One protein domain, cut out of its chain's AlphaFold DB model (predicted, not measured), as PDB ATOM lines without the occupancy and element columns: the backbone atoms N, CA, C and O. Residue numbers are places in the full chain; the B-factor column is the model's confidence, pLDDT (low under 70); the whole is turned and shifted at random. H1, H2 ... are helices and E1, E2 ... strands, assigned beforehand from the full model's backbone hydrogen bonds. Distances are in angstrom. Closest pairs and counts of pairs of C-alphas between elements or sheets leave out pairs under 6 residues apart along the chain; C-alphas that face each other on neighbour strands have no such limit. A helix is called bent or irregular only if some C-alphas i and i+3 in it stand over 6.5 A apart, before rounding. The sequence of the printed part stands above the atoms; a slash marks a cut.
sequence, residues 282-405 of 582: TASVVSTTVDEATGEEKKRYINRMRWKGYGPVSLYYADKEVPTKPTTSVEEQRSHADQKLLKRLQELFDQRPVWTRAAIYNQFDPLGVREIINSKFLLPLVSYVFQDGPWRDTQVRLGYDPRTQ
ATOM      1  N   THR A 282      -4.062  36.412  36.068       75.94
ATOM      2  CA  THR A 282      -3.625  35.066  36.476       75.94
ATOM      3  C   THR A 282      -4.144  33.974  35.538       75.94
ATOM      4  O   THR A 282      -3.582  32.882  35.472       75.94
ATOM      5  N   ALA A 283      -5.206  34.267  34.784       74.56
ATOM      6  CA  ALA A 283      -5.755  33.380  33.778       74.56
ATOM      7  C   ALA A 283      -5.024  33.450  32.428       74.56
ATOM      8  O   ALA A 283      -5.191  32.532  31.633       74.56
ATOM      9  N   SER A 284      -4.246  34.497  32.124       78.44
ATOM     10  CA  SER A 284      -3.498  34.581  30.862       78.44
ATOM     11  C   SER A 284      -2.163  33.851  30.972       78.44
ATOM     12  O   SER A 284      -1.297  34.255  31.743       78.44
ATOM     13  N   VAL A 285      -1.987  32.798  30.178       78.88
ATOM     14  CA  VAL A 285      -0.741  32.030  30.075       78.88
ATOM     15  C   VAL A 285      -0.165  32.218  28.676       78.88
ATOM     16  O   VAL A 285      -0.910  32.233  27.695       78.88
ATOM     17  N   VAL A 286       1.153  32.384  28.575       79.06
ATOM     18  CA  VAL A 286       1.853  32.435  27.285       79.06
ATOM     19  C   VAL A 286       1.841  31.034  26.680       79.06
ATOM     20  O   VAL A 286       2.394  30.102  27.254       79.06
ATOM     21  N   SER A 287       1.192  30.889  25.531       76.12
ATOM     22  CA  SER A 287       1.257  29.697  24.693       76.12
ATOM     23  C   SER A 287       2.173  29.998  23.517       76.12
ATOM     24  O   SER A 287       1.920  30.945  22.772       76.12
ATOM     25  N   THR A 288       3.218  29.197  23.348       78.94
ATOM     26  CA  THR A 288       4.075  29.245  22.162       78.94
ATOM     27  C   THR A 288       3.464  28.327  21.110       78.94
ATOM     28  O   THR A 288       3.365  27.123  21.330       78.94
ATOM     29  N   THR A 289       2.974  28.893  20.012       74.31
ATOM     30  CA  THR A 289       2.578  28.132  18.821       74.31
ATOM     31  C   THR A 289       3.701  28.257  17.807       74.31
ATOM     32  O   THR A 289       4.055  29.376  17.443       74.31
ATOM     33  N   VAL A 290       4.275  27.128  17.399       77.62
ATOM     34  CA  VAL A 290       5.275  27.071  16.329       77.62
ATOM     35  C   VAL A 290       4.516  26.945  15.016       77.62
ATOM     36  O   VAL A 290       3.710  26.025  14.883       77.62
ATOM     37  N   ASP A 291       4.717  27.872  14.083       62.78
ATOM     38  CA  ASP A 291       4.130  27.746  12.748       62.78
ATOM     39  C   ASP A 291       4.830  26.601  12.000       62.78
ATOM     40  O   ASP A 291       6.040  26.635  11.781       62.78
ATOM     41  N   GLU A 292       4.073  25.569  11.611       67.38
ATOM     42  CA  GLU A 292       4.612  24.340  10.997       67.38
ATOM     43  C   GLU A 292       5.346  24.595   9.668       67.38
ATOM     44  O   GLU A 292       6.198  23.801   9.276       67.38
ATOM     45  N   ALA A 293       5.045  25.704   8.986       66.19
ATOM     46  CA  ALA A 293       5.641  26.064   7.699       66.19
ATOM     47  C   ALA A 293       6.926  26.909   7.814       66.19
ATOM     48  O   ALA A 293       7.805  26.789   6.965       66.19
ATOM     49  N   THR A 294       7.046  27.767   8.833       70.88
ATOM     50  CA  THR A 294       8.163  28.726   8.981       70.88
ATOM     51  C   THR A 294       9.092  28.395  10.146       70.88
ATOM     52  O   THR A 294      10.200  28.920  10.209       70.88
ATOM     53  N   GLY A 295       8.674  27.520  11.068       71.81
ATOM     54  CA  GLY A 295       9.442  27.161  12.263       71.81
ATOM     55  C   GLY A 295       9.565  28.292  13.291       71.81
ATOM     56  O   GLY A 295      10.262  28.126  14.290       71.81
ATOM     57  N   GLU A 296       8.900  29.431  13.077       72.38
ATOM     58  CA  GLU A 296       8.948  30.568  13.991       72.38
ATOM     59  C   GLU A 296       8.038  30.355  15.208       72.38
ATOM     60  O   GLU A 296       6.872  29.957  15.109       72.38
ATOM     61  N   GLU A 297       8.580  30.642  16.392       75.94
ATOM     62  CA  GLU A 297       7.856  30.562  17.656       75.94
ATOM     63  C   GLU A 297       6.999  31.813  17.881       75.94
ATOM     64  O   GLU A 297       7.467  32.840  18.383       75.94
ATOM     65  N   LYS A 298       5.698  31.725  17.597       74.56
ATOM     66  CA  LYS A 298       4.760  32.807  17.906       74.56
ATOM     67  C   LYS A 298       4.238  32.667  19.333       74.56
ATOM     68  O   LYS A 298       3.508  31.734  19.674       74.56
ATOM     69  N   LYS A 299       4.590  33.622  20.199       79.25
ATOM     70  CA  LYS A 299       4.076  33.697  21.576       79.25
ATOM     71  C   LYS A 299       2.727  34.405  21.591       79.25
ATOM     72  O   LYS A 299       2.629  35.584  21.265       79.25
ATOM     73  N   ARG A 300       1.682  33.704  22.031       76.25
ATOM     74  CA  ARG A 300       0.338  34.261  22.207       76.25
ATOM     75  C   ARG A 300      -0.125  34.084  23.646       76.25
ATOM     76  O   ARG A 300      -0.108  32.979  24.178       76.25
ATOM     77  N   TYR A 301      -0.621  35.150  24.267       78.06
ATOM     78  CA  TYR A 301      -1.327  35.030  25.543       78.06
ATOM     79  C   TYR A 301      -2.694  34.377  25.320       78.06
ATOM     80  O   TYR A 301      -3.521  34.863  24.546       78.06
ATOM     81  N   ILE A 302      -2.943  33.266  26.007       73.94
ATOM     82  CA  ILE A 302      -4.212  32.546  25.970       73.94
ATOM     83  C   ILE A 302      -4.807  32.552  27.372       73.94
ATOM     84  O   ILE A 302      -4.150  32.216  28.353       73.94
ATOM     85  N   ASN A 303      -6.082  32.922  27.470       78.31
ATOM     86  CA  ASN A 303      -6.822  32.790  28.715       78.31
ATOM     87  C   ASN A 303      -7.118  31.302  28.988       78.31
ATOM     88  O   ASN A 303      -7.909  30.687  28.273       78.31
ATOM     89  N   ARG A 304      -6.508  30.744  30.035       69.62
ATOM     90  CA  ARG A 304      -6.640  29.352  30.483       69.62
ATOM     91  C   ARG A 304      -8.036  29.016  31.014       69.62
ATOM     92  O   ARG A 304      -8.444  27.865  30.960       69.62
ATOM     93  N   MET A 305      -8.790  30.009  31.489       68.81
ATOM     94  CA  MET A 305     -10.184  29.833  31.922       68.81
ATOM     95  C   MET A 305     -11.168  29.818  30.742       68.81
ATOM     96  O   MET A 305     -12.349  29.503  30.917       68.81
ATOM     97  N   ARG A 306     -10.717  30.162  29.527       67.00
ATOM     98  CA  ARG A 306     -11.553  30.083  28.331       67.00
ATOM     99  C   ARG A 306     -11.672  28.623  27.904       67.00
ATOM    100  O   ARG A 306     -10.784  28.085  27.251       67.00
ATOM    101  N   TRP A 307     -12.810  28.018  28.223       58.94
ATOM    102  CA  TRP A 307     -13.228  26.732  27.670       58.94
ATOM    103  C   TRP A 307     -13.152  26.777  26.135       58.94
ATOM    104  O   TRP A 307     -13.818  27.604  25.509       58.94
ATOM    105  N   LYS A 308     -12.325  25.919  25.534       61.88
ATOM    106  CA  LYS A 308     -12.221  25.739  24.080       61.88
ATOM    107  C   LYS A 308     -12.786  24.369  23.707       61.88
ATOM    108  O   LYS A 308     -12.577  23.414  24.440       61.88
ATOM    109  N   GLY A 309     -13.476  24.287  22.570       64.50
ATOM    110  CA  GLY A 309     -13.729  23.017  21.878       64.50
ATOM    111  C   GLY A 309     -15.018  22.263  22.216       64.50
ATOM    112  O   GLY A 309     -15.346  21.338  21.494       64.50
ATOM    113  N   TYR A 310     -15.782  22.663  23.237       71.25
ATOM    114  CA  TYR A 310     -17.050  21.997  23.593       71.25
ATOM    115  C   TYR A 310     -18.295  22.779  23.155       71.25
ATOM    116  O   TYR A 310     -19.323  22.717  23.814       71.25
ATOM    117  N   GLY A 311     -18.188  23.607  22.117       78.75
ATOM    118  CA  GLY A 311     -19.356  24.262  21.524       78.75
ATOM    119  C   GLY A 311     -20.028  23.338  20.506       78.75
ATOM    120  O   GLY A 311     -19.334  22.504  19.926       78.75
ATOM    121  N   PRO A 312     -21.344  23.469  20.263       82.94
ATOM    122  CA  PRO A 312     -21.982  22.755  19.163       82.94
ATOM    123  C   PRO A 312     -21.400  23.245  17.836       82.94
ATOM    124  O   PRO A 312     -20.996  24.408  17.723       82.94
ATOM    125  N   VAL A 313     -21.363  22.362  16.836       87.50
ATOM    126  CA  VAL A 313     -20.979  22.756  15.476       87.50
ATOM    127  C   VAL A 313     -21.966  23.810  14.999       87.50
ATOM    128  O   VAL A 313     -23.178  23.621  15.111       87.50
ATOM    129  N   SER A 314     -21.441  24.931  14.517       88.31
ATOM    130  CA  SER A 314     -22.254  26.031  14.028       88.31
ATOM    131  C   SER A 314     -22.156  26.106  12.514       88.31
ATOM    132  O   SER A 314     -21.051  26.230  11.996       88.31
ATOM    133  N   LEU A 315     -23.301  26.064  11.843       89.50
ATOM    134  CA  LEU A 315     -23.412  26.165  10.387       89.50
ATOM    135  C   LEU A 315     -24.052  27.485   9.978       89.50
ATOM    136  O   LEU A 315     -24.869  28.033  10.725       89.50
ATOM    137  N   TYR A 316     -23.735  27.947   8.776       89.12
ATOM    138  CA  TYR A 316     -24.508  28.971   8.086       89.12
ATOM    139  C   TYR A 316     -25.574  28.326   7.197       89.12
ATOM    140  O   TYR A 316     -25.456  27.179   6.767       89.12
ATOM    141  N   TYR A 317     -26.627  29.072   6.883       85.56
ATOM    142  CA  TYR A 317     -27.720  28.635   6.024       85.56
ATOM    143  C   TYR A 317     -27.232  28.240   4.624       85.56
ATOM    144  O   TYR A 317     -27.806  27.348   4.000       85.56
ATOM    145  N   ALA A 318     -26.159  28.869   4.141       87.62
ATOM    146  CA  ALA A 318     -25.547  28.561   2.853       87.62
ATOM    147  C   ALA A 318     -24.796  27.210   2.830       87.62
ATOM    148  O   ALA A 318     -24.593  26.645   1.752       87.62
ATOM    149  N   ASP A 319     -24.403  26.670   3.990       87.50
ATOM    150  CA  ASP A 319     -23.570  25.468   4.080       87.50
ATOM    151  C   ASP A 319     -24.399  24.210   3.804       87.50
ATOM    152  O   ASP A 319     -25.215  23.794   4.624       87.50
ATOM    153  N   LYS A 320     -24.207  23.573   2.647       82.38
ATOM    154  CA  LYS A 320     -25.028  22.418   2.227       82.38
ATOM    155  C   LYS A 320     -24.799  21.157   3.066       82.38
ATOM    156  O   LYS A 320     -25.678  20.306   3.134       82.38
ATOM    157  N   GLU A 321     -23.633  21.027   3.688       88.31
ATOM    158  CA  GLU A 321     -23.260  19.830   4.439       88.31
ATOM    159  C   GLU A 321     -23.661  19.957   5.910       88.31
ATOM    160  O   GLU A 321     -23.169  20.825   6.632       88.31
ATOM    161  N   VAL A 322     -24.545  19.065   6.369       89.31
ATOM    162  CA  VAL A 322     -24.936  18.987   7.781       89.31
ATOM    163  C   VAL A 322     -24.066  17.981   8.551       89.31
ATOM    164  O   VAL A 322     -23.826  16.869   8.069       89.31
ATOM    165  N   PRO A 323     -23.610  18.310   9.774       89.50
ATOM    166  CA  PRO A 323     -22.860  17.397  10.620       89.50
ATOM    167  C   PRO A 323     -23.696  16.174  10.997       89.50
ATOM    168  O   PRO A 323     -24.752  16.277  11.622       89.50
ATOM    169  N   THR A 324     -23.188  14.994  10.655       90.00
ATOM    170  CA  THR A 324     -23.768  13.700  11.051       90.00
ATOM    171  C   THR A 324     -23.181  13.170  12.354       90.00
ATOM    172  O   THR A 324     -23.794  12.339  13.020       90.00
ATOM    173  N   LYS A 325     -21.994  13.648  12.734       88.69
ATOM    174  CA  LYS A 325     -21.272  13.249  13.942       88.69
ATOM    175  C   LYS A 325     -20.807  14.486  14.708       88.69
ATOM    176  O   LYS A 325     -20.540  15.515  14.081       88.69
ATOM    177  N   PRO A 326     -20.693  14.398  16.042       87.25
ATOM    178  CA  PRO A 326     -20.116  15.475  16.830       87.25
ATOM    179  C   PRO A 326     -18.621  15.628  16.521       87.25
ATOM    180  O   PRO A 326     -17.967  14.722  16.001       87.25
ATOM    181  N   THR A 327     -18.058  16.789  16.858       86.44
ATOM    182  CA  THR A 327     -16.613  17.034  16.740       86.44
ATOM    183  C   THR A 327     -15.819  16.053  17.592       86.44
ATOM    184  O   THR A 327     -16.235  15.730  18.705       86.44
ATOM    185  N   THR A 328     -14.635  15.661  17.124       84.75
ATOM    186  CA  THR A 328     -13.745  14.704  17.809       84.75
ATOM    187  C   THR A 328     -13.506  15.061  19.277       84.75
ATOM    188  O   THR A 328     -13.687  14.217  20.150       84.75
ATOM    189  N   SER A 329     -13.237  16.336  19.574       84.31
ATOM    190  CA  SER A 329     -13.019  16.822  20.945       84.31
ATOM    191  C   SER A 329     -14.226  16.645  21.873       84.31
ATOM    192  O   SER A 329     -14.062  16.516  23.083       84.31
ATOM    193  N   VAL A 330     -15.441  16.672  21.324       85.75
ATOM    194  CA  VAL A 330     -16.685  16.467  22.078       85.75
ATOM    195  C   VAL A 330     -16.945  14.972  22.267       85.75
ATOM    196  O   VAL A 330     -17.312  14.564  23.366       85.75
ATOM    197  N   GLU A 331     -16.699  14.153  21.240       85.75
ATOM    198  CA  GLU A 331     -16.911  12.699  21.298       85.75
ATOM    199  C   GLU A 331     -16.020  12.026  22.354       85.75
ATOM    200  O   GLU A 331     -16.477  11.148  23.082       85.75
ATOM    201  N   GLU A 332     -14.780  12.485  22.529       87.12
ATOM    202  CA  GLU A 332     -13.880  11.989  23.583       87.12
ATOM    203  C   GLU A 332     -14.451  12.191  25.001       87.12
ATOM    204  O   GLU A 332     -14.241  11.369  25.899       87.12
ATOM    205  N   GLN A 333     -15.230  13.258  25.204       84.44
ATOM    206  CA  GLN A 333     -15.866  13.571  26.490       84.44
ATOM    207  C   GLN A 333     -17.161  12.799  26.734       84.44
ATOM    208  O   GLN A 333     -17.728  12.885  27.823       84.44
ATOM    209  N   ARG A 334     -17.623  11.992  25.774       85.06
ATOM    210  CA  ARG A 334     -18.830  11.169  25.919       85.06
ATOM    211  C   ARG A 334     -18.754  10.207  27.105       85.06
ATOM    212  O   ARG A 334     -19.773   9.905  27.714       85.06
ATOM    213  N   SER A 335     -17.547   9.768  27.460       85.94
ATOM    214  CA  SER A 335     -17.271   8.941  28.643       85.94
ATOM    215  C   SER A 335     -17.565   9.651  29.972       85.94
ATOM    216  O   SER A 335     -17.951   8.999  30.937       85.94
ATOM    217  N   HIS A 336     -17.406  10.977  30.012       84.50
ATOM    218  CA  HIS A 336     -17.615  11.819  31.192       84.50
ATOM    219  C   HIS A 336     -19.047  12.378  31.269       84.50
ATOM    220  O   HIS A 336     -19.390  13.063  32.231       84.50
ATOM    221  N   ALA A 337     -19.878  12.116  30.257       84.06
ATOM    222  CA  ALA A 337     -21.277  12.518  30.223       84.06
ATOM    223  C   ALA A 337     -22.140  11.630  31.122       84.06
ATOM    224  O   ALA A 337     -21.989  10.406  31.121       84.06
ATOM    225  N   ASP A 338     -23.118  12.226  31.813       87.44
ATOM    226  CA  ASP A 338     -24.188  11.438  32.416       87.44
ATOM    227  C   ASP A 338     -25.016  10.767  31.310       87.44
ATOM    228  O   ASP A 338     -25.725  11.411  30.527       87.44
ATOM    229  N   GLN A 339     -24.915   9.441  31.250       89.50
ATOM    230  CA  GLN A 339     -25.581   8.629  30.240       89.50
ATOM    231  C   GLN A 339     -27.107   8.690  30.358       89.50
ATOM    232  O   GLN A 339     -27.793   8.538  29.346       89.50
ATOM    233  N   LYS A 340     -27.655   8.934  31.558       91.12
ATOM    234  CA  LYS A 340     -29.109   9.048  31.749       91.12
ATOM    235  C   LYS A 340     -29.650  10.296  31.061       91.12
ATOM    236  O   LYS A 340     -30.591  10.200  30.274       91.12
ATOM    237  N   LEU A 341     -29.023  11.445  31.317       90.38
ATOM    238  CA  LEU A 341     -29.376  12.709  30.669       90.38
ATOM    239  C   LEU A 341     -29.143  12.647  29.159       90.38
ATOM    240  O   LEU A 341     -29.997  13.089  28.397       90.38
ATOM    241  N   LEU A 342     -28.032  12.051  28.719       91.12
ATOM    242  CA  LEU A 342     -27.725  11.905  27.296       91.12
ATOM    243  C   LEU A 342     -28.774  11.059  26.564       91.12
ATOM    244  O   LEU A 342     -29.248  11.468  25.506       91.12
ATOM    245  N   LYS A 343     -29.187   9.923  27.138       93.44
ATOM    246  CA  LYS A 343     -30.254   9.093  26.565       93.44
ATOM    247  C   LYS A 343     -31.578   9.857  26.501       93.44
ATOM    248  O   LYS A 343     -32.257   9.825  25.482       93.44
ATOM    249  N   ARG A 344     -31.917  10.601  27.558       93.38
ATOM    250  CA  ARG A 344     -33.140  11.409  27.578       93.38
ATOM    251  C   ARG A 344     -33.114  12.532  26.537       93.38
ATOM    252  O   ARG A 344     -34.130  12.788  25.902       93.38
ATOM    253  N   LEU A 345     -31.967  13.184  26.338       93.00
ATOM    254  CA  LEU A 345     -31.786  14.170  25.270       93.00
ATOM    255  C   LEU A 345     -31.992  13.531  23.892       93.00
ATOM    256  O   LEU A 345     -32.705  14.102  23.075       93.00
ATOM    257  N   GLN A 346     -31.433  12.343  23.646       93.12
ATOM    258  CA  GLN A 346     -31.649  11.607  22.393       93.12
ATOM    259  C   GLN A 346     -33.136  11.311  22.154       93.12
ATOM    260  O   GLN A 346     -33.644  11.642  21.088       93.12
ATOM    261  N   GLU A 347     -33.859  10.819  23.165       95.00
ATOM    262  CA  GLU A 347     -35.309  10.577  23.077       95.00
ATOM    263  C   GLU A 347     -36.108  11.850  22.736       95.00
ATOM    264  O   GLU A 347     -37.080  11.786  21.983       95.00
ATOM    265  N   LEU A 348     -35.715  13.012  23.272       93.62
ATOM    266  CA  LEU A 348     -36.351  14.295  22.944       93.62
ATOM    267  C   LEU A 348     -36.085  14.707  21.491       93.62
ATOM    268  O   LEU A 348     -36.995  15.178  20.807       93.62
ATOM    269  N   PHE A 349     -34.857  14.513  21.009       93.31
ATOM    270  CA  PHE A 349     -34.497  14.795  19.619       93.31
ATOM    271  C   PHE A 349     -35.116  13.802  18.624       93.31
ATOM    272  O   PHE A 349     -35.314  14.154  17.461       93.31
ATOM    273  N   ASP A 350     -35.455  12.591  19.067       91.81
ATOM    274  CA  ASP A 350     -36.190  11.611  18.263       91.81
ATOM    275  C   ASP A 350     -37.677  11.960  18.141       91.81
ATOM    276  O   ASP A 350     -38.257  11.765  17.075       91.81
ATOM    277  N   GLN A 351     -38.287  12.526  19.189       91.25
ATOM    278  CA  GLN A 351     -39.664  13.037  19.131       91.25
ATOM    279  C   GLN A 351     -39.779  14.276  18.245       91.25
ATOM    280  O   GLN A 351     -40.733  14.424  17.485       91.25
ATOM    281  N   ARG A 352     -38.813  15.189  18.363       90.25
ATOM    282  CA  ARG A 352     -38.781  16.439  17.610       90.25
ATOM    283  C   ARG A 352     -37.332  16.773  17.253       90.25
ATOM    284  O   ARG A 352     -36.513  16.945  18.149       90.25
ATOM    285  N   PRO A 353     -36.988  16.930  15.967       91.62
ATOM    286  CA  PRO A 353     -35.590  17.062  15.558       91.62
ATOM    287  C   PRO A 353     -34.977  18.441  15.842       91.62
ATOM    288  O   PRO A 353     -33.756  18.573  15.811       91.62
ATOM    289  N   VAL A 354     -35.790  19.471  16.105       92.12
ATOM    290  CA  VAL A 354     -35.333  20.858  16.287       92.12
ATOM    291  C   VAL A 354     -35.951  21.468  17.539       92.12
ATOM    292  O   VAL A 354     -37.168  21.601  17.615       92.12
ATOM    293  N   TRP A 355     -35.124  21.925  18.476       91.44
ATOM    294  CA  TRP A 355     -35.564  22.482  19.758       91.44
ATOM    295  C   TRP A 355     -34.845  23.787  20.109       91.44
ATOM    296  O   TRP A 355     -33.647  23.933  19.881       91.44
ATOM    297  N   THR A 356     -35.519  24.726  20.770       89.31
ATOM    298  CA  THR A 356     -34.837  25.824  21.476       89.31
ATOM    299  C   THR A 356     -34.254  25.348  22.805       89.31
ATOM    300  O   THR A 356     -34.771  24.436  23.446       89.31
ATOM    301  N   ARG A 357     -33.198  26.018  23.293       87.94
ATOM    302  CA  ARG A 357     -32.613  25.705  24.614       87.94
ATOM    303  C   ARG A 357     -33.638  25.811  25.744       87.94
ATOM    304  O   ARG A 357     -33.626  24.982  26.642       87.94
ATOM    305  N   ALA A 358     -34.518  26.812  25.685       86.00
ATOM    306  CA  ALA A 358     -35.571  26.997  26.680       86.00
ATOM    307  C   ALA A 358     -36.566  25.830  26.675       86.00
ATOM    308  O   ALA A 358     -36.880  25.302  27.738       86.00
ATOM    309  N   ALA A 359     -37.006  25.391  25.491       88.06
ATOM    310  CA  ALA A 359     -37.892  24.241  25.376       88.06
ATOM    311  C   ALA A 359     -37.229  22.958  25.899       88.06
ATOM    312  O   ALA A 359     -37.868  22.232  26.650       88.06
ATOM    313  N   ILE A 360     -35.935  22.731  25.614       90.44
ATOM    314  CA  ILE A 360     -35.175  21.601  26.185       90.44
ATOM    315  C   ILE A 360     -35.172  21.675  27.712       90.44
ATOM    316  O   ILE A 360     -35.529  20.699  28.359       90.44
ATOM    317  N   TYR A 361     -34.786  22.808  28.305       90.12
ATOM    318  CA  TYR A 361     -34.659  22.929  29.764       90.12
ATOM    319  C   TYR A 361     -35.959  22.655  30.501       90.12
ATOM    320  O   TYR A 361     -35.950  21.999  31.536       90.12
ATOM    321  N   ASN A 362     -37.075  23.069  29.922       89.00
ATOM    322  CA  ASN A 362     -38.384  22.842  30.504       89.00
ATOM    323  C   ASN A 362     -38.799  21.358  30.565       89.00
ATOM    324  O   ASN A 362     -39.707  21.022  31.324       89.00
ATOM    325  N   GLN A 363     -38.145  20.473  29.800       88.81
ATOM    326  CA  GLN A 363     -38.382  19.021  29.827       88.81
ATOM    327  C   GLN A 363     -37.600  18.288  30.928       88.81
ATOM    328  O   GLN A 363     -37.825  17.095  31.140       88.81
ATOM    329  N   PHE A 364     -36.667  18.962  31.609       89.56
ATOM    330  CA  PHE A 364     -35.825  18.370  32.650       89.56
ATOM    331  C   PHE A 364     -36.131  18.962  34.025       89.56
ATOM    332  O   PHE A 364     -36.596  20.092  34.159       89.56
ATOM    333  N   ASP A 365     -35.803  18.202  35.068       87.50
ATOM    334  CA  ASP A 365     -35.804  18.729  36.429       87.50
ATOM    335  C   ASP A 365     -34.703  19.789  36.609       87.50
ATOM    336  O   ASP A 365     -33.656  19.702  35.955       87.50
ATOM    337  N   PRO A 366     -34.857  20.751  37.541       84.69
ATOM    338  CA  PRO A 366     -33.893  21.841  37.734       84.69
ATOM    339  C   PRO A 366     -32.443  21.373  37.950       84.69
ATOM    340  O   PRO A 366     -31.494  22.015  37.497       84.69
ATOM    341  N   LEU A 367     -32.257  20.220  38.604       85.81
ATOM    342  CA  LEU A 367     -30.940  19.602  38.787       85.81
ATOM    343  C   LEU A 367     -30.332  19.137  37.457       85.81
ATOM    344  O   LEU A 367     -29.160  19.418  37.201       85.81
ATOM    345  N   GLY A 368     -31.134  18.497  36.603       85.62
ATOM    346  CA  GLY A 368     -30.720  18.073  35.266       85.62
ATOM    347  C   GLY A 368     -30.427  19.264  34.355       85.62
ATOM    348  O   GLY A 368     -29.411  19.276  33.666       85.62
ATOM    349  N   VAL A 369     -31.240  20.326  34.415       86.38
ATOM    350  CA  VAL A 369     -30.987  21.577  33.674       86.38
ATOM    351  C   VAL A 369     -29.639  22.183  34.059       86.38
ATOM    352  O   VAL A 369     -28.849  22.558  33.190       86.38
ATOM    353  N   ARG A 370     -29.340  22.250  35.362       86.38
ATOM    354  CA  ARG A 370     -28.061  22.771  35.857       86.38
ATOM    355  C   ARG A 370     -26.879  21.957  35.335       86.38
ATOM    356  O   ARG A 370     -25.858  22.536  34.965       86.38
ATOM    357  N   GLU A 371     -27.013  20.637  35.284       86.94
ATOM    358  CA  GLU A 371     -25.988  19.757  34.732       86.94
ATOM    359  C   GLU A 371     -25.798  19.972  33.226       86.94
ATOM    360  O   GLU A 371     -24.665  20.143  32.784       86.94
ATOM    361  N   ILE A 372     -26.880  20.101  32.453       86.69
ATOM    362  CA  ILE A 372     -26.821  20.415  31.014       86.69
ATOM    363  C   ILE A 372     -26.139  21.768  30.753       86.69
ATOM    364  O   ILE A 372     -25.393  21.916  29.785       86.69
ATOM    365  N   ILE A 373     -26.373  22.773  31.602       85.75
ATOM    366  CA  ILE A 373     -25.748  24.100  31.469       85.75
ATOM    367  C   ILE A 373     -24.252  24.055  31.813       85.75
ATOM    368  O   ILE A 373     -23.444  24.691  31.128       85.75
ATOM    369  N   ASN A 374     -23.881  23.325  32.865       84.94
ATOM    370  CA  ASN A 374     -22.496  23.227  33.323       84.94
ATOM    371  C   ASN A 374     -21.647  22.351  32.390       84.94
ATOM    372  O   ASN A 374     -20.520  22.720  32.044       84.94
ATOM    373  N   SER A 375     -22.201  21.227  31.943       86.81
ATOM    374  CA  SER A 375     -21.567  20.279  31.031       86.81
ATOM    375  C   SER A 375     -21.748  20.739  29.589       86.81
ATOM    376  O   SER A 375     -22.635  20.295  28.862       86.81
ATOM    377  N   LYS A 376     -20.865  21.642  29.152       83.19
ATOM    378  CA  LYS A 376     -20.928  22.273  27.820       83.19
ATOM    379  C   LYS A 376     -20.930  21.282  26.649       83.19
ATOM    380  O   LYS A 376     -21.396  21.648  25.580       83.19
ATOM    381  N   PHE A 377     -20.453  20.053  26.852       88.12
ATOM    382  CA  PHE A 377     -20.363  19.001  25.837       88.12
ATOM    383  C   PHE A 377     -21.641  18.150  25.673       88.12
ATOM    384  O   PHE A 377     -21.747  17.458  24.668       88.12
ATOM    385  N   LEU A 378     -22.632  18.215  26.580       90.00
ATOM    386  CA  LEU A 378     -23.835  17.364  26.494       90.00
ATOM    387  C   LEU A 378     -24.708  17.651  25.262       90.00
ATOM    388  O   LEU A 378     -25.065  16.726  24.542       90.00
ATOM    389  N   LEU A 379     -25.041  18.921  25.001       90.94
ATOM    390  CA  LEU A 379     -25.826  19.298  23.814       90.94
ATOM    391  C   LEU A 379     -25.053  19.041  22.502       90.94
ATOM    392  O   LEU A 379     -25.602  18.374  21.629       90.94
ATOM    393  N   PRO A 380     -23.774  19.453  22.366       91.44
ATOM    394  CA  PRO A 380     -22.971  19.185  21.167       91.44
ATOM    395  C   PRO A 380     -22.816  17.708  20.775       91.44
ATOM    396  O   PRO A 380     -22.506  17.431  19.622       91.44
ATOM    397  N   LEU A 381     -22.998  16.763  21.709       91.12
ATOM    398  CA  LEU A 381     -22.967  15.322  21.417       91.12
ATOM    399  C   LEU A 381     -24.171  14.849  20.592       91.12
ATOM    400  O   LEU A 381     -24.085  13.818  19.930       91.12
ATOM    401  N   VAL A 382     -25.299  15.562  20.663       92.25
ATOM    402  CA  VAL A 382     -26.576  15.147  20.056       92.25
ATOM    403  C   VAL A 382     -27.063  16.148  19.006       92.25
ATOM    404  O   VAL A 382     -27.794  15.766  18.089       92.25
ATOM    405  N   SER A 383     -26.639  17.413  19.096       93.38
ATOM    406  CA  SER A 383     -27.120  18.491  18.236       93.38
ATOM    407  C   SER A 383     -26.032  19.416  17.688       93.38
ATOM    408  O   SER A 383     -24.948  19.575  18.251       93.38
ATOM    409  N   TYR A 384     -26.374  20.084  16.590       93.12
ATOM    410  CA  TYR A 384     -25.655  21.214  16.006       93.12
ATOM    411  C   TYR A 384     -26.566  22.457  15.972       93.12
ATOM    412  O   TYR A 384     -27.741  22.383  16.337       93.12
ATOM    413  N   VAL A 385     -26.028  23.623  15.604       91.75
ATOM    414  CA  VAL A 385     -26.746  24.912  15.640       91.75
ATOM    415  C   VAL A 385     -26.577  25.674  14.327       91.75
ATOM    416  O   VAL A 385     -25.499  25.659  13.735       91.75
ATOM    417  N   PHE A 386     -27.613  26.401  13.905       88.81
ATOM    418  CA  PHE A 386     -27.514  27.394  12.832       88.81
ATOM    419  C   PHE A 386     -27.175  28.785  13.386       88.81
ATOM    420  O   PHE A 386     -27.772  29.252  14.362       88.81
ATOM    421  N   GLN A 387     -26.198  29.443  12.763       86.06
ATOM    422  CA  GLN A 387     -25.711  30.770  13.144       86.06
ATOM    423  C   GLN A 387     -26.608  31.892  12.597       86.06
ATOM    424  O   GLN A 387     -26.841  32.902  13.273       86.06
ATOM    425  N   ASP A 388     -27.150  31.680  11.402       84.00
ATOM    426  CA  ASP A 388     -28.109  32.534  10.710       84.00
ATOM    427  C   ASP A 388     -29.338  31.722  10.252       84.00
ATOM    428  O   ASP A 388     -29.524  30.559  10.617       84.00
ATOM    429  N   GLY A 389     -30.228  32.368   9.505       85.12
ATOM    430  CA  GLY A 389     -31.377  31.710   8.900       85.12
ATOM    431  C   GLY A 389     -32.610  31.528   9.804       85.12
ATOM    432  O   GLY A 389     -32.669  32.057  10.923       85.12
ATOM    433  N   PRO A 390     -33.619  30.763   9.340       85.00
ATOM    434  CA  PRO A 390     -34.917  30.615  10.011       85.00
ATOM    435  C   PRO A 390     -34.846  29.772  11.294       85.00
ATOM    436  O   PRO A 390     -35.695  29.885  12.174       85.00
ATOM    437  N   TRP A 391     -33.817  28.931  11.422       87.75
ATOM    438  CA  TRP A 391     -33.574  28.067  12.586       87.75
ATOM    439  C   TRP A 391     -32.450  28.591  13.488       87.75
ATOM    440  O   TRP A 391     -31.899  27.847  14.304       87.75
ATOM    441  N   ARG A 392     -32.108  29.879  13.377       83.12
ATOM    442  CA  ARG A 392     -31.132  30.533  14.250       83.12
ATOM    443  C   ARG A 392     -31.468  30.320  15.730       83.12
ATOM    444  O   ARG A 392     -32.633  30.349  16.127       83.12
ATOM    445  N   ASP A 393     -30.438  30.129  16.551       79.19
ATOM    446  CA  ASP A 393     -30.543  29.898  18.003       79.19
ATOM    447  C   ASP A 393     -31.305  28.608  18.405       79.19
ATOM    448  O   ASP A 393     -31.649  28.426  19.579       79.19
ATOM    449  N   THR A 394     -31.537  27.680  17.467       88.62
ATOM    450  CA  THR A 394     -32.113  26.349  17.744       88.62
ATOM    451  C   THR A 394     -31.047  25.251  17.735       88.62
ATOM    452  O   THR A 394     -29.999  25.376  17.106       88.62
ATOM    453  N   GLN A 395     -31.300  24.182  18.486       91.69
ATOM    454  CA  GLN A 395     -30.538  22.940  18.485       91.69
ATOM    455  C   GLN A 395     -31.194  21.973  17.504       91.69
ATOM    456  O   GLN A 395     -32.367  21.637  17.670       91.69
ATOM    457  N   VAL A 396     -30.441  21.516  16.511       92.94
ATOM    458  CA  VAL A 396     -30.896  20.576  15.485       92.94
ATOM    459  C   VAL A 396     -30.197  19.240  15.682       92.94
ATOM    460  O   VAL A 396     -28.985  19.205  15.883       92.94
ATOM    461  N   ARG A 397     -30.944  18.136  15.635       94.00
ATOM    462  CA  ARG A 397     -30.397  16.777  15.745       94.00
ATOM    463  C   ARG A 397     -29.336  16.526  14.670       94.00
ATOM    464  O   ARG A 397     -29.552  16.838  13.501       94.00
ATOM    465  N   LEU A 398     -28.214  15.914  15.052       92.62
ATOM    466  CA  LEU A 398     -27.159  15.516  14.110       92.62
ATOM    467  C   LEU A 398     -27.719  14.652  12.964       92.62
ATOM    468  O   LEU A 398     -28.505  13.733  13.189       92.62
ATOM    469  N   GLY A 399     -27.316  14.965  11.731       90.00
ATOM    470  CA  GLY A 399     -27.757  14.282  10.511       90.00
ATOM    471  C   GLY A 399     -29.158  14.644   9.999       90.00
ATOM    472  O   GLY A 399     -29.556  14.126   8.960       90.00
ATOM    473  N   TYR A 400     -29.904  15.523  10.675       91.38
ATOM    474  CA  TYR A 400     -31.176  16.053  10.174       91.38
ATOM    475  C   TYR A 400     -30.970  17.425   9.525       91.38
ATOM    476  O   TYR A 400     -30.403  18.304  10.170       91.38
ATOM    477  N   ASP A 401     -31.449  17.632   8.294       90.38
ATOM    478  CA  ASP A 401     -31.417  18.941   7.623       90.38
ATOM    479  C   ASP A 401     -32.833  19.538   7.494       90.38
ATOM    480  O   ASP A 401     -33.631  19.054   6.679       90.38
ATOM    481  N   PRO A 402     -33.159  20.612   8.238       87.88
ATOM    482  CA  PRO A 402     -34.483  21.228   8.198       87.88
ATOM    483  C   PRO A 402     -34.783  21.971   6.880       87.88
ATOM    484  O   PRO A 402     -35.936  22.308   6.614       87.88
ATOM    485  N   ARG A 403     -33.781  22.199   6.017       86.06
ATOM    486  CA  ARG A 403     -33.955  22.820   4.689       86.06
ATOM    487  C   ARG A 403     -34.503  21.863   3.636       86.06
ATOM    488  O   ARG A 403     -34.899  22.317   2.572       86.06
ATOM    489  N   THR A 404     -34.501  20.558   3.907       86.31
ATOM    490  CA  THR A 404     -34.930  19.531   2.938       86.31
ATOM    491  C   THR A 404     -36.386  19.111   3.111       86.31
ATOM    492  O   THR A 404     -37.007  18.662   2.154       86.31
ATOM    493  N   GLN A 405     -36.944  19.265   4.317       82.88
ATOM    494  CA  GLN A 405     -38.296  18.817   4.642       82.88
ATOM    495  C   GLN A 405     -39.216  20.006   4.950       82.88
ATOM    496  O   GLN A 405     -38.947  20.737   5.908       82.88
TER     497      GLN A 405
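What this domain is: This is residues 282 to 405 of the 582 residues of an uncharacterized protein of Antrodiella citrinella (UniProt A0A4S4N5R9). A two-stranded hairpin, E1 and E2, sticks out as an arm from a small body and is joined to it by a long link. In the body, a short three-stranded sheet, E3, E5 and E4, has H2 across one face, while H3 only grazes the sheet and is near H4, and H1 and H4 are off the sheet. The printed part has 124 residues, with four named helices and five named strands in the order E1 E2 H1 H2 E3 H3 H4 E4 E5; the body's sheet runs E3 - E5 - E4, all antiparallel, and the class is mixed, helices and strands. The whole is loose, with a radius of gyration of the C-alphas of 17.4 A and spans of 52 by 37 by 23 A, the arm adding to its length.

How they stand to each other: Start at E1, residues 284 to 290, and E2, residues 297 to 303: this hairpin is antiparallel at 150 degrees, with N 287 and O 300 2.8 A apart, within hydrogen-bond range. Further on, H1, residues 328 to 336, touches no helix and is not on the sheet of E3, residues 354 to 356, E4, residues 383 to 386, and E5, residues 394 to 397. H2, residues 339 to 351, is on that sheet, over E5 and E4; the closest C-alphas of H2 and E5, those of Phe 349 and Arg 397, are 6.0 A apart. It runs across the strands, at 83 degrees to E5 on the local plane, which is fitted to only just enough C-alphas, 6. E3 and E5 are antiparallel, with N 395 and O 355 at 2.7 A; E4 and E5, a hairpin, have N 384 and O 396 at 2.8 A. Residues 314 to 315 pair in parallel with residues 385 to 386 of E4. H3, residues 357 to 362, only grazes the sheet, with its residues 357 to 360. It is close to but not clearly touching H4, residues 366 to 374, where the C-alphas of Tyr 361 and Val 369 are closest, 5.5 A apart; they run opposite ways at a shallow tilt of 24 degrees. E3, H3 H4, E4 make a split strand-helix-strand unit, two strands running the same way with E5 between them, and its crossover is right-handed. Every O i to N i+4 pair is within hydrogen-bond range in H2, H3 and H4; H1 has 1 of 5, and 4 of 6 O i to N i+3 pairs.

Where its parts are: Find C-alpha 284 at (-3.498, 34.581, 30.862); E1 runs 18.6 A from there, and E2 18.5 A back. H1, 14.2 A long, is irregular, but only just: C-alphas 332 and 335 are 6.8 A apart. H2 is 18.5 A long from C-alpha 339 at (-25.581, 8.629, 30.240), and H4 12.3 A. E3, H3 and E4 measure 7.2, 8.7 and 10.4 A, and E5, 9.9 A, ends at C-alpha 397, (-30.397, 16.777, 15.745).

The domain as a whole: The C-alphas farthest apart, those of Thr 294 and Asp 365, are 52.8 A apart. The printed part has no cut, and its one long link is E2 to H1, 24 residues. Its mean pLDDT is 84.6; look for values under 70 at residues 291 to 293 and 304 to 309.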